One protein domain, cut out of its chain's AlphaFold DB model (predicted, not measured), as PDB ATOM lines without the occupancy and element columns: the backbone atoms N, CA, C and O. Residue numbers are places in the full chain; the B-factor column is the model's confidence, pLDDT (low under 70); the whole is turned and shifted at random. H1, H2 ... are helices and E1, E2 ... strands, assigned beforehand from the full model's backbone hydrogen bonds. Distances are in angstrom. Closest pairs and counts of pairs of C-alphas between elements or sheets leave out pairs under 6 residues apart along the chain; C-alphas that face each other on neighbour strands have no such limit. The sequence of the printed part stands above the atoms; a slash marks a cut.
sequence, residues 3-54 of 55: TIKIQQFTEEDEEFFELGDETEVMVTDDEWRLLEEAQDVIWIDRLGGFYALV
ATOM      1  N   THR A   3      81.456  95.614 154.807       96.69
ATOM      2  CA  THR A   3      80.223  95.272 155.525       96.69
ATOM      3  C   THR A   3      79.038  95.880 154.789       96.69
ATOM      4  O   THR A   3      79.080  97.061 154.446       96.69
ATOM      5  N   ILE A   4      78.011  95.075 154.532       95.69
ATOM      6  CA  ILE A   4      76.756  95.500 153.906       95.69
ATOM      7  C   ILE A   4      75.571  94.979 154.704       95.69
ATOM      8  O   ILE A   4      75.695  93.981 155.415       95.69
ATOM      9  N   LYS A   5      74.427  95.644 154.552       97.25
ATOM     10  CA  LYS A   5      73.158  95.206 155.118       97.25
ATOM     11  C   LYS A   5      72.429  94.303 154.123       97.25
ATOM     12  O   LYS A   5      72.311  94.647 152.948       97.25
ATOM     13  N   ILE A   6      71.981  93.148 154.590       96.88
ATOM     14  CA  ILE A   6      71.342  92.107 153.780       96.88
ATOM     15  C   ILE A   6      70.113  91.547 154.494       96.88
ATOM     16  O   ILE A   6      70.048  91.556 155.725       96.88
ATOM     17  N   GLN A   7      69.180  91.005 153.718       97.75
ATOM     18  CA  GLN A   7      68.100  90.153 154.206       97.75
ATOM     19  C   GLN A   7      68.405  88.708 153.806       97.75
ATOM     20  O   GLN A   7      68.775  88.454 152.658       97.75
ATOM     21  N   GLN A   8      68.285  87.769 154.747       97.62
ATOM     22  CA  GLN A   8      68.416  86.338 154.469       97.62
ATOM     23  C   GLN A   8      67.058  85.749 154.089       97.62
ATOM     24  O   GLN A   8      66.030  86.184 154.607       97.62
ATOM     25  N   PHE A   9      67.066  84.735 153.227       97.88
ATOM     26  CA  PHE A   9      65.876  84.010 152.801       97.88
ATOM     27  C   PHE A   9      66.055  82.498 152.941       97.88
ATOM     28  O   PHE A   9      67.172  81.971 152.894       97.88
ATOM     29  N   THR A  10      64.930  81.804 153.087       96.88
ATOM     30  CA  THR A  10      64.803  80.369 152.821       96.88
ATOM     31  C   THR A  10      63.971  80.167 151.558       96.88
ATOM     32  O   THR A  10      63.080  80.966 151.282       96.88
ATOM     33  N   GLU A  11      64.273  79.122 150.794       96.12
ATOM     34  CA  GLU A  11      63.505  78.722 149.611       96.12
ATOM     35  C   GLU A  11      62.584  77.555 149.991       96.12
ATOM     36  O   GLU A  11      63.062  76.510 150.439       96.12
ATOM     37  N   GLU A  12      61.272  77.730 149.833       95.50
ATOM     38  CA  GLU A  12      60.260  76.684 150.017       95.50
ATOM     39  C   GLU A  12      59.269  76.739 148.850       95.50
ATOM     40  O   GLU A  12      58.761  77.804 148.523       95.50
ATOM     41  N   ASP A  13      59.004  75.598 148.205       94.06
ATOM     42  CA  ASP A  13      58.065  75.492 147.074       94.06
ATOM     43  C   ASP A  13      58.291  76.530 145.947       94.06
ATOM     44  O   ASP A  13      57.339  77.073 145.394       94.06
ATOM     45  N   GLU A  14      59.558  76.780 145.580       91.25
ATOM     46  CA  GLU A  14      59.976  77.774 144.564       91.25
ATOM     47  C   GLU A  14      59.700  79.246 144.957       91.25
ATOM     48  O   GLU A  14      59.841  80.150 144.131       91.25
ATOM     49  N   GLU A  15      59.352  79.507 146.221       95.94
ATOM     50  CA  GLU A  15      59.162  80.844 146.786       95.94
ATOM     51  C   GLU A  15      60.230  81.165 147.848       95.94
ATOM     52  O   GLU A  15      60.702  80.294 148.583       95.94
ATOM     53  N   PHE A  16      60.617  82.442 147.942       96.75
ATOM     54  CA  PHE A  16      61.573  82.927 148.940       96.75
ATOM     55  C   PHE A  16      60.858  83.594 150.113       96.75
ATOM     56  O   PHE A  16      60.079  84.530 149.932       96.75
ATOM     57  N   PHE A  17      61.196  83.169 151.329       96.88
ATOM     58  CA  PHE A  17      60.655  83.718 152.571       96.88
ATOM     59  C   PHE A  17      61.763  84.332 153.414       96.88
ATOM     60  O   PHE A  17      62.815  83.717 153.602       96.88
ATOM     61  N   GLU A  18      61.525  85.537 153.934       96.81
ATOM     62  CA  GLU A  18      62.466  86.227 154.816       96.81
ATOM     63  C   GLU A  18      62.764  85.381 156.057       96.81
ATOM     64  O   GLU A  18      61.870  84.938 156.782       96.81
ATOM     65  N   LEU A  19      64.052  85.165 156.304       95.69
ATOM     66  CA  LEU A  19      64.552  84.430 157.446       95.69
ATOM     67  C   LEU A  19      65.180  85.397 158.448       95.69
ATOM     68  O   LEU A  19      66.318  85.834 158.282       95.69
ATOM     69  N   GLY A  20      64.446  85.678 159.524       93.50
ATOM     70  CA  GLY A  20      64.896  86.589 160.575       93.50
ATOM     71  C   GLY A  20      64.993  88.043 160.110       93.50
ATOM     72  O   GLY A  20      64.512  88.402 159.039       93.50
ATOM     73  N   ASP A  21      65.609  88.872 160.951       96.50
ATOM     74  CA  ASP A  21      65.775  90.299 160.685       96.50
ATOM     75  C   ASP A  21      66.961  90.575 159.746       96.50
ATOM     76  O   ASP A  21      67.937  89.818 159.691       96.50
ATOM     77  N   GLU A  22      66.910  91.727 159.075       97.06
ATOM     78  CA  GLU A  22      68.026  92.270 158.305       97.06
ATOM     79  C   GLU A  22      69.307  92.314 159.153       97.06
ATOM     80  O   GLU A  22      69.308  92.730 160.317       97.06
ATOM     81  N   THR A  23      70.432  91.933 158.556       95.69
ATOM     82  CA  THR A  23      71.702  91.811 159.270       95.69
ATOM     83  C   THR A  23      72.859  92.411 158.489       95.69
ATOM     84  O   THR A  23      72.787  92.619 157.278       95.69
ATOM     85  N   GLU A  24      73.948  92.705 159.191       96.31
ATOM     86  CA  GLU A  24      75.188  93.169 158.584       96.31
ATOM     87  C   GLU A  24      76.144  91.996 158.379       96.31
ATOM     88  O   GLU A  24      76.516  91.301 159.327       96.31
ATOM     89  N   VAL A  25      76.595  91.800 157.142       94.50
ATOM     90  CA  VAL A  25      77.566  90.757 156.810       94.50
ATOM     91  C   VAL A  25      78.769  91.339 156.088       94.50
ATOM     92  O   VAL A  25      78.674  92.278 155.297       94.50
ATOM     93  N   MET A  26      79.932  90.752 156.355       96.00
ATOM     94  CA  MET A  26      81.143  91.051 155.610       96.00
ATOM     95  C   MET A  26      81.152  90.248 154.312       96.00
ATOM     96  O   MET A  26      81.161  89.015 154.345       96.00
ATOM     97  N   VAL A  27      81.190  90.945 153.181       95.00
ATOM     98  CA  VAL A  27      81.277  90.372 151.836       95.00
ATOM     99  C   VAL A  27      82.583  90.741 151.143       95.00
ATOM    100  O   VAL A  27      83.230  91.753 151.445       95.00
ATOM    101  N   THR A  28      82.993  89.905 150.198       96.19
ATOM    102  CA  THR A  28      84.015  90.248 149.206       96.19
ATOM    103  C   THR A  28      83.467  91.278 148.216       96.19
ATOM    104  O   THR A  28      82.262  91.501 148.130       96.19
ATOM    105  N   ASP A  29      84.353  91.946 147.478       95.62
ATOM    106  CA  ASP A  29      83.917  92.934 146.487       95.62
ATOM    107  C   ASP A  29      83.192  92.273 145.296       95.62
ATOM    108  O   ASP A  29      82.299  92.890 144.721       95.62
ATOM    109  N   ASP A  30      83.496  91.005 144.992       95.38
ATOM    110  CA  ASP A  30      82.779  90.215 143.985       95.38
ATOM    111  C   ASP A  30      81.366  89.832 144.447       95.38
ATOM    112  O   ASP A  30      80.413  90.025 143.702       95.38
ATOM    113  N   GLU A  31      81.203  89.354 145.684       95.69
ATOM    114  CA  GLU A  31      79.882  89.047 146.265       95.69
ATOM    115  C   GLU A  31      78.995  90.290 146.354       95.69
ATOM    116  O   GLU A  31      77.811  90.232 146.040       95.69
ATOM    117  N   TRP A  32      79.573  91.431 146.748       95.12
ATOM    118  CA  TRP A  32      78.856  92.702 146.728       95.12
ATOM    119  C   TRP A  32      78.392  93.058 145.315       95.12
ATOM    120  O   TRP A  32      77.238  93.432 145.133       95.12
ATOM    121  N   ARG A  33      79.268  92.905 144.313       95.19
ATOM    122  CA  ARG A  33      78.919  93.175 142.915       95.19
ATOM    123  C   ARG A  33      77.816  92.245 142.413       95.19
ATOM    124  O   ARG A  33      76.928  92.715 141.719       95.19
ATOM    125  N   LEU A  34      77.841  90.967 142.792       95.19
ATOM    126  CA  LEU A  34      76.779  90.014 142.455       95.19
ATOM    127  C   LEU A  34      75.430  90.432 143.054       95.19
ATOM    128  O   LEU A  34      74.436  90.436 142.339       95.19
ATOM    129  N   LEU A  35      75.402  90.818 144.333       94.94
ATOM    130  CA  LEU A  35      74.182  91.278 145.008       94.94
ATOM    131  C   LEU A  35      73.626  92.568 144.379       94.94
ATOM    132  O   LEU A  35      72.429  92.660 144.119       94.94
ATOM    133  N   GLU A  36      74.496  93.538 144.091       94.69
ATOM    134  CA  GLU A  36      74.128  94.801 143.432       94.69
ATOM    135  C   GLU A  36      73.629  94.601 141.993       94.69
ATOM    136  O   GLU A  36      72.694  95.273 141.560       94.69
ATOM    137  N   GLU A  37      74.262  93.705 141.229       95.81
ATOM    138  CA  GLU A  37      73.873  93.413 139.845       95.81
ATOM    139  C   GLU A  37      72.570  92.607 139.781       95.81
ATOM    140  O   GLU A  37      71.774  92.829 138.866       95.81
ATOM    141  N   ALA A  38      72.337  91.701 140.736       94.94
ATOM    142  CA  ALA A  38      71.133  90.880 140.773       94.94
ATOM    143  C   ALA A  38      69.877  91.693 141.104       94.94
ATOM    144  O   ALA A  38      68.848  91.484 140.469       94.94
ATOM    145  N   GLN A  39      69.958  92.608 142.083       90.31
ATOM    146  CA  GLN A  39      68.793  93.310 142.655       90.31
ATOM    147  C   GLN A  39      67.648  92.362 143.069       90.31
ATOM    148  O   GLN A  39      66.483  92.753 143.083       90.31
ATOM    149  N   ASP A  40      67.989  91.114 143.387       95.31
ATOM    150  CA  ASP A  40      67.065  90.028 143.702       95.31
ATOM    151  C   ASP A  40      67.745  89.045 144.672       95.31
ATOM    152  O   ASP A  40      68.938  89.176 144.980       95.31
ATOM    153  N   VAL A  41      66.993  88.064 145.165       96.81
ATOM    154  CA  VAL A  41      67.481  87.017 146.062       96.81
ATOM    155  C   VAL A  41      68.429  86.082 145.309       96.81
ATOM    156  O   VAL A  41      68.045  85.420 144.346       96.81
ATOM    157  N   ILE A  42      69.680  85.987 145.767       96.94
ATOM    158  CA  ILE A  42      70.691  85.099 145.180       96.94
ATOM    159  C   ILE A  42      71.372  84.225 146.226       96.94
ATOM    160  O   ILE A  42      71.533  84.600 147.387       96.94
ATOM    161  N   TRP A  43      71.817  83.049 145.792       96.38
ATOM    162  CA  TRP A  43      72.632  82.163 146.611       96.38
ATOM    163  C   TRP A  43      74.075  82.670 146.702       96.38
ATOM    164  O   TRP A  43      74.726  82.906 145.681       96.38
ATOM    165  N   ILE A  44      74.600  82.791 147.922       95.06
ATOM    166  CA  ILE A  44      76.004  83.129 148.173       95.06
ATOM    167  C   ILE A  44      76.706  81.922 148.797       95.06
ATOM    168  O   ILE A  44      76.565  81.660 149.991       95.06
ATOM    169  N   ASP A  45      77.525  81.225 148.003       94.94
ATOM    170  CA  ASP A  45      78.189  79.968 148.391       94.94
ATOM    171  C   ASP A  45      78.960  80.055 149.711       94.94
ATOM    172  O   ASP A  45      78.879  79.163 150.553       94.94
ATOM    173  N   ARG A  46      79.710  81.143 149.915       94.50
ATOM    174  CA  ARG A  46      80.522  81.323 151.126       94.50
ATOM    175  C   ARG A  46      79.670  81.501 152.380       94.50
ATOM    176  O   ARG A  46      80.110  81.129 153.467       94.50
ATOM    177  N   LEU A  47      78.503  82.124 152.239       92.69
ATOM    178  CA  LEU A  47      77.574  82.366 153.340       92.69
ATOM    179  C   LEU A  47      76.617  81.183 153.542       92.69
ATOM    180  O   LEU A  47      76.085  81.023 154.635       92.69
ATOM    181  N   GLY A  48      76.458  80.331 152.525       94.56
ATOM    182  CA  GLY A  48      75.620  79.139 152.588       94.56
ATOM    183  C   GLY A  48      74.138  79.476 152.716       94.56
ATOM    184  O   GLY A  48      73.438  78.839 153.502       94.56
ATOM    185  N   GLY A  49      73.672  80.494 151.991       95.25
ATOM    186  CA  GLY A  49      72.293  80.962 152.078       95.25
ATOM    187  C   GLY A  49      71.871  81.837 150.905       95.25
ATOM    188  O   GLY A  49      72.697  82.263 150.091       95.25
ATOM    189  N   PHE A  50      70.568  82.109 150.860       97.19
ATOM    190  CA  PHE A  50      69.954  83.062 149.946       97.19
ATOM    191  C   PHE A  50      69.892  84.443 150.582       97.19
ATOM    192  O   PHE A  50      69.476  84.580 151.735       97.19
ATOM    193  N   TYR A  51      70.308  85.459 149.834       97.00
ATOM    194  CA  TYR A  51      70.413  86.823 150.329       97.00
ATOM    195  C   TYR A  51      69.993  87.830 149.272       97.00
ATOM    196  O   TYR A  51      70.277  87.649 148.090       97.00
ATOM    197  N   ALA A  52      69.393  88.926 149.723       97.31
ATOM    198  CA  ALA A  52      69.207  90.130 148.927       97.31
ATOM    199  C   ALA A  52      69.838  91.327 149.640       97.31
ATOM    200  O   ALA A  52      69.929  91.367 150.874       97.31
ATOM    201  N   LEU A  53      70.286  92.303 148.854       96.12
ATOM    202  CA  LEU A  53      70.770  93.566 149.392       96.12
ATOM    203  C   LEU A  53      69.595  94.400 149.912       96.12
ATOM    204  O   LEU A  53      68.576  94.529 149.236       96.12
ATOM    205  N   VAL A  54      69.758  94.993 151.092       94.00
ATOM    206  CA  VAL A  54      68.795  95.959 151.637       94.00
ATOM    207  C   VAL A  54      69.210  97.360 151.185       94.00
ATOM    208  O   VAL A  54      70.334  97.785 151.468       94.00
TER     209      VAL A  54
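AT A GLANCE: This is residues 3 to 54 of the 55 residues of an uncharacterized protein of Paraburkholderia solisilvae (UniProt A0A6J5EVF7). What is the shape? A strongly twisted antiparallel sheet is built along one long strand, E1, with E2 and E3 on one side, the E4-E5 hairpin on the other, and H1 across E5. What is printed? The 52 residues hold E1, E2, E3, H1, E4, E5, class mixed; the whole is compact, radius of gyration 10.3 A, spans 31 by 20 by 18 A.

IN THESE COORDINATES: Where does it begin? E1, residues 3 to 12, spans 27.8 A from C-alpha 3 at (80.223, 95.272, 155.525). What follows? E2 is residues 15 to 18, E3 23 to 27, H1 29 to 38, 14.2 A long, E4 42 to 44, and E5 49 to 53, ending at C-alpha 53 at (70.770, 93.566, 149.392).

HOW THE PARTS SIT: What pairs with E1? Antiparallel neighbours are E3 (N 4 to O 25, 3.0 A), E5 (N 9 to O 50, 2.8 A) and E2 (N 10 to O 17, 2.9 A). Where are E4 and H1? E4 is antiparallel to E5, N 42 and O 51 being 2.9 A apart. H1, every O i to N i+4 pair within hydrogen-bond range, is over E5 at height 7.8 A; their closest C-alphas, Leu 35 and Leu 53, are 6.0 A apart.

THE WHOLE: How large is it? The farthest C-alphas, Asp 13 and Asp 29, are 31.2 A apart. Any cut, long link or low confidence? The printed part has no cut, its links are tight, and no printed residue is under 70.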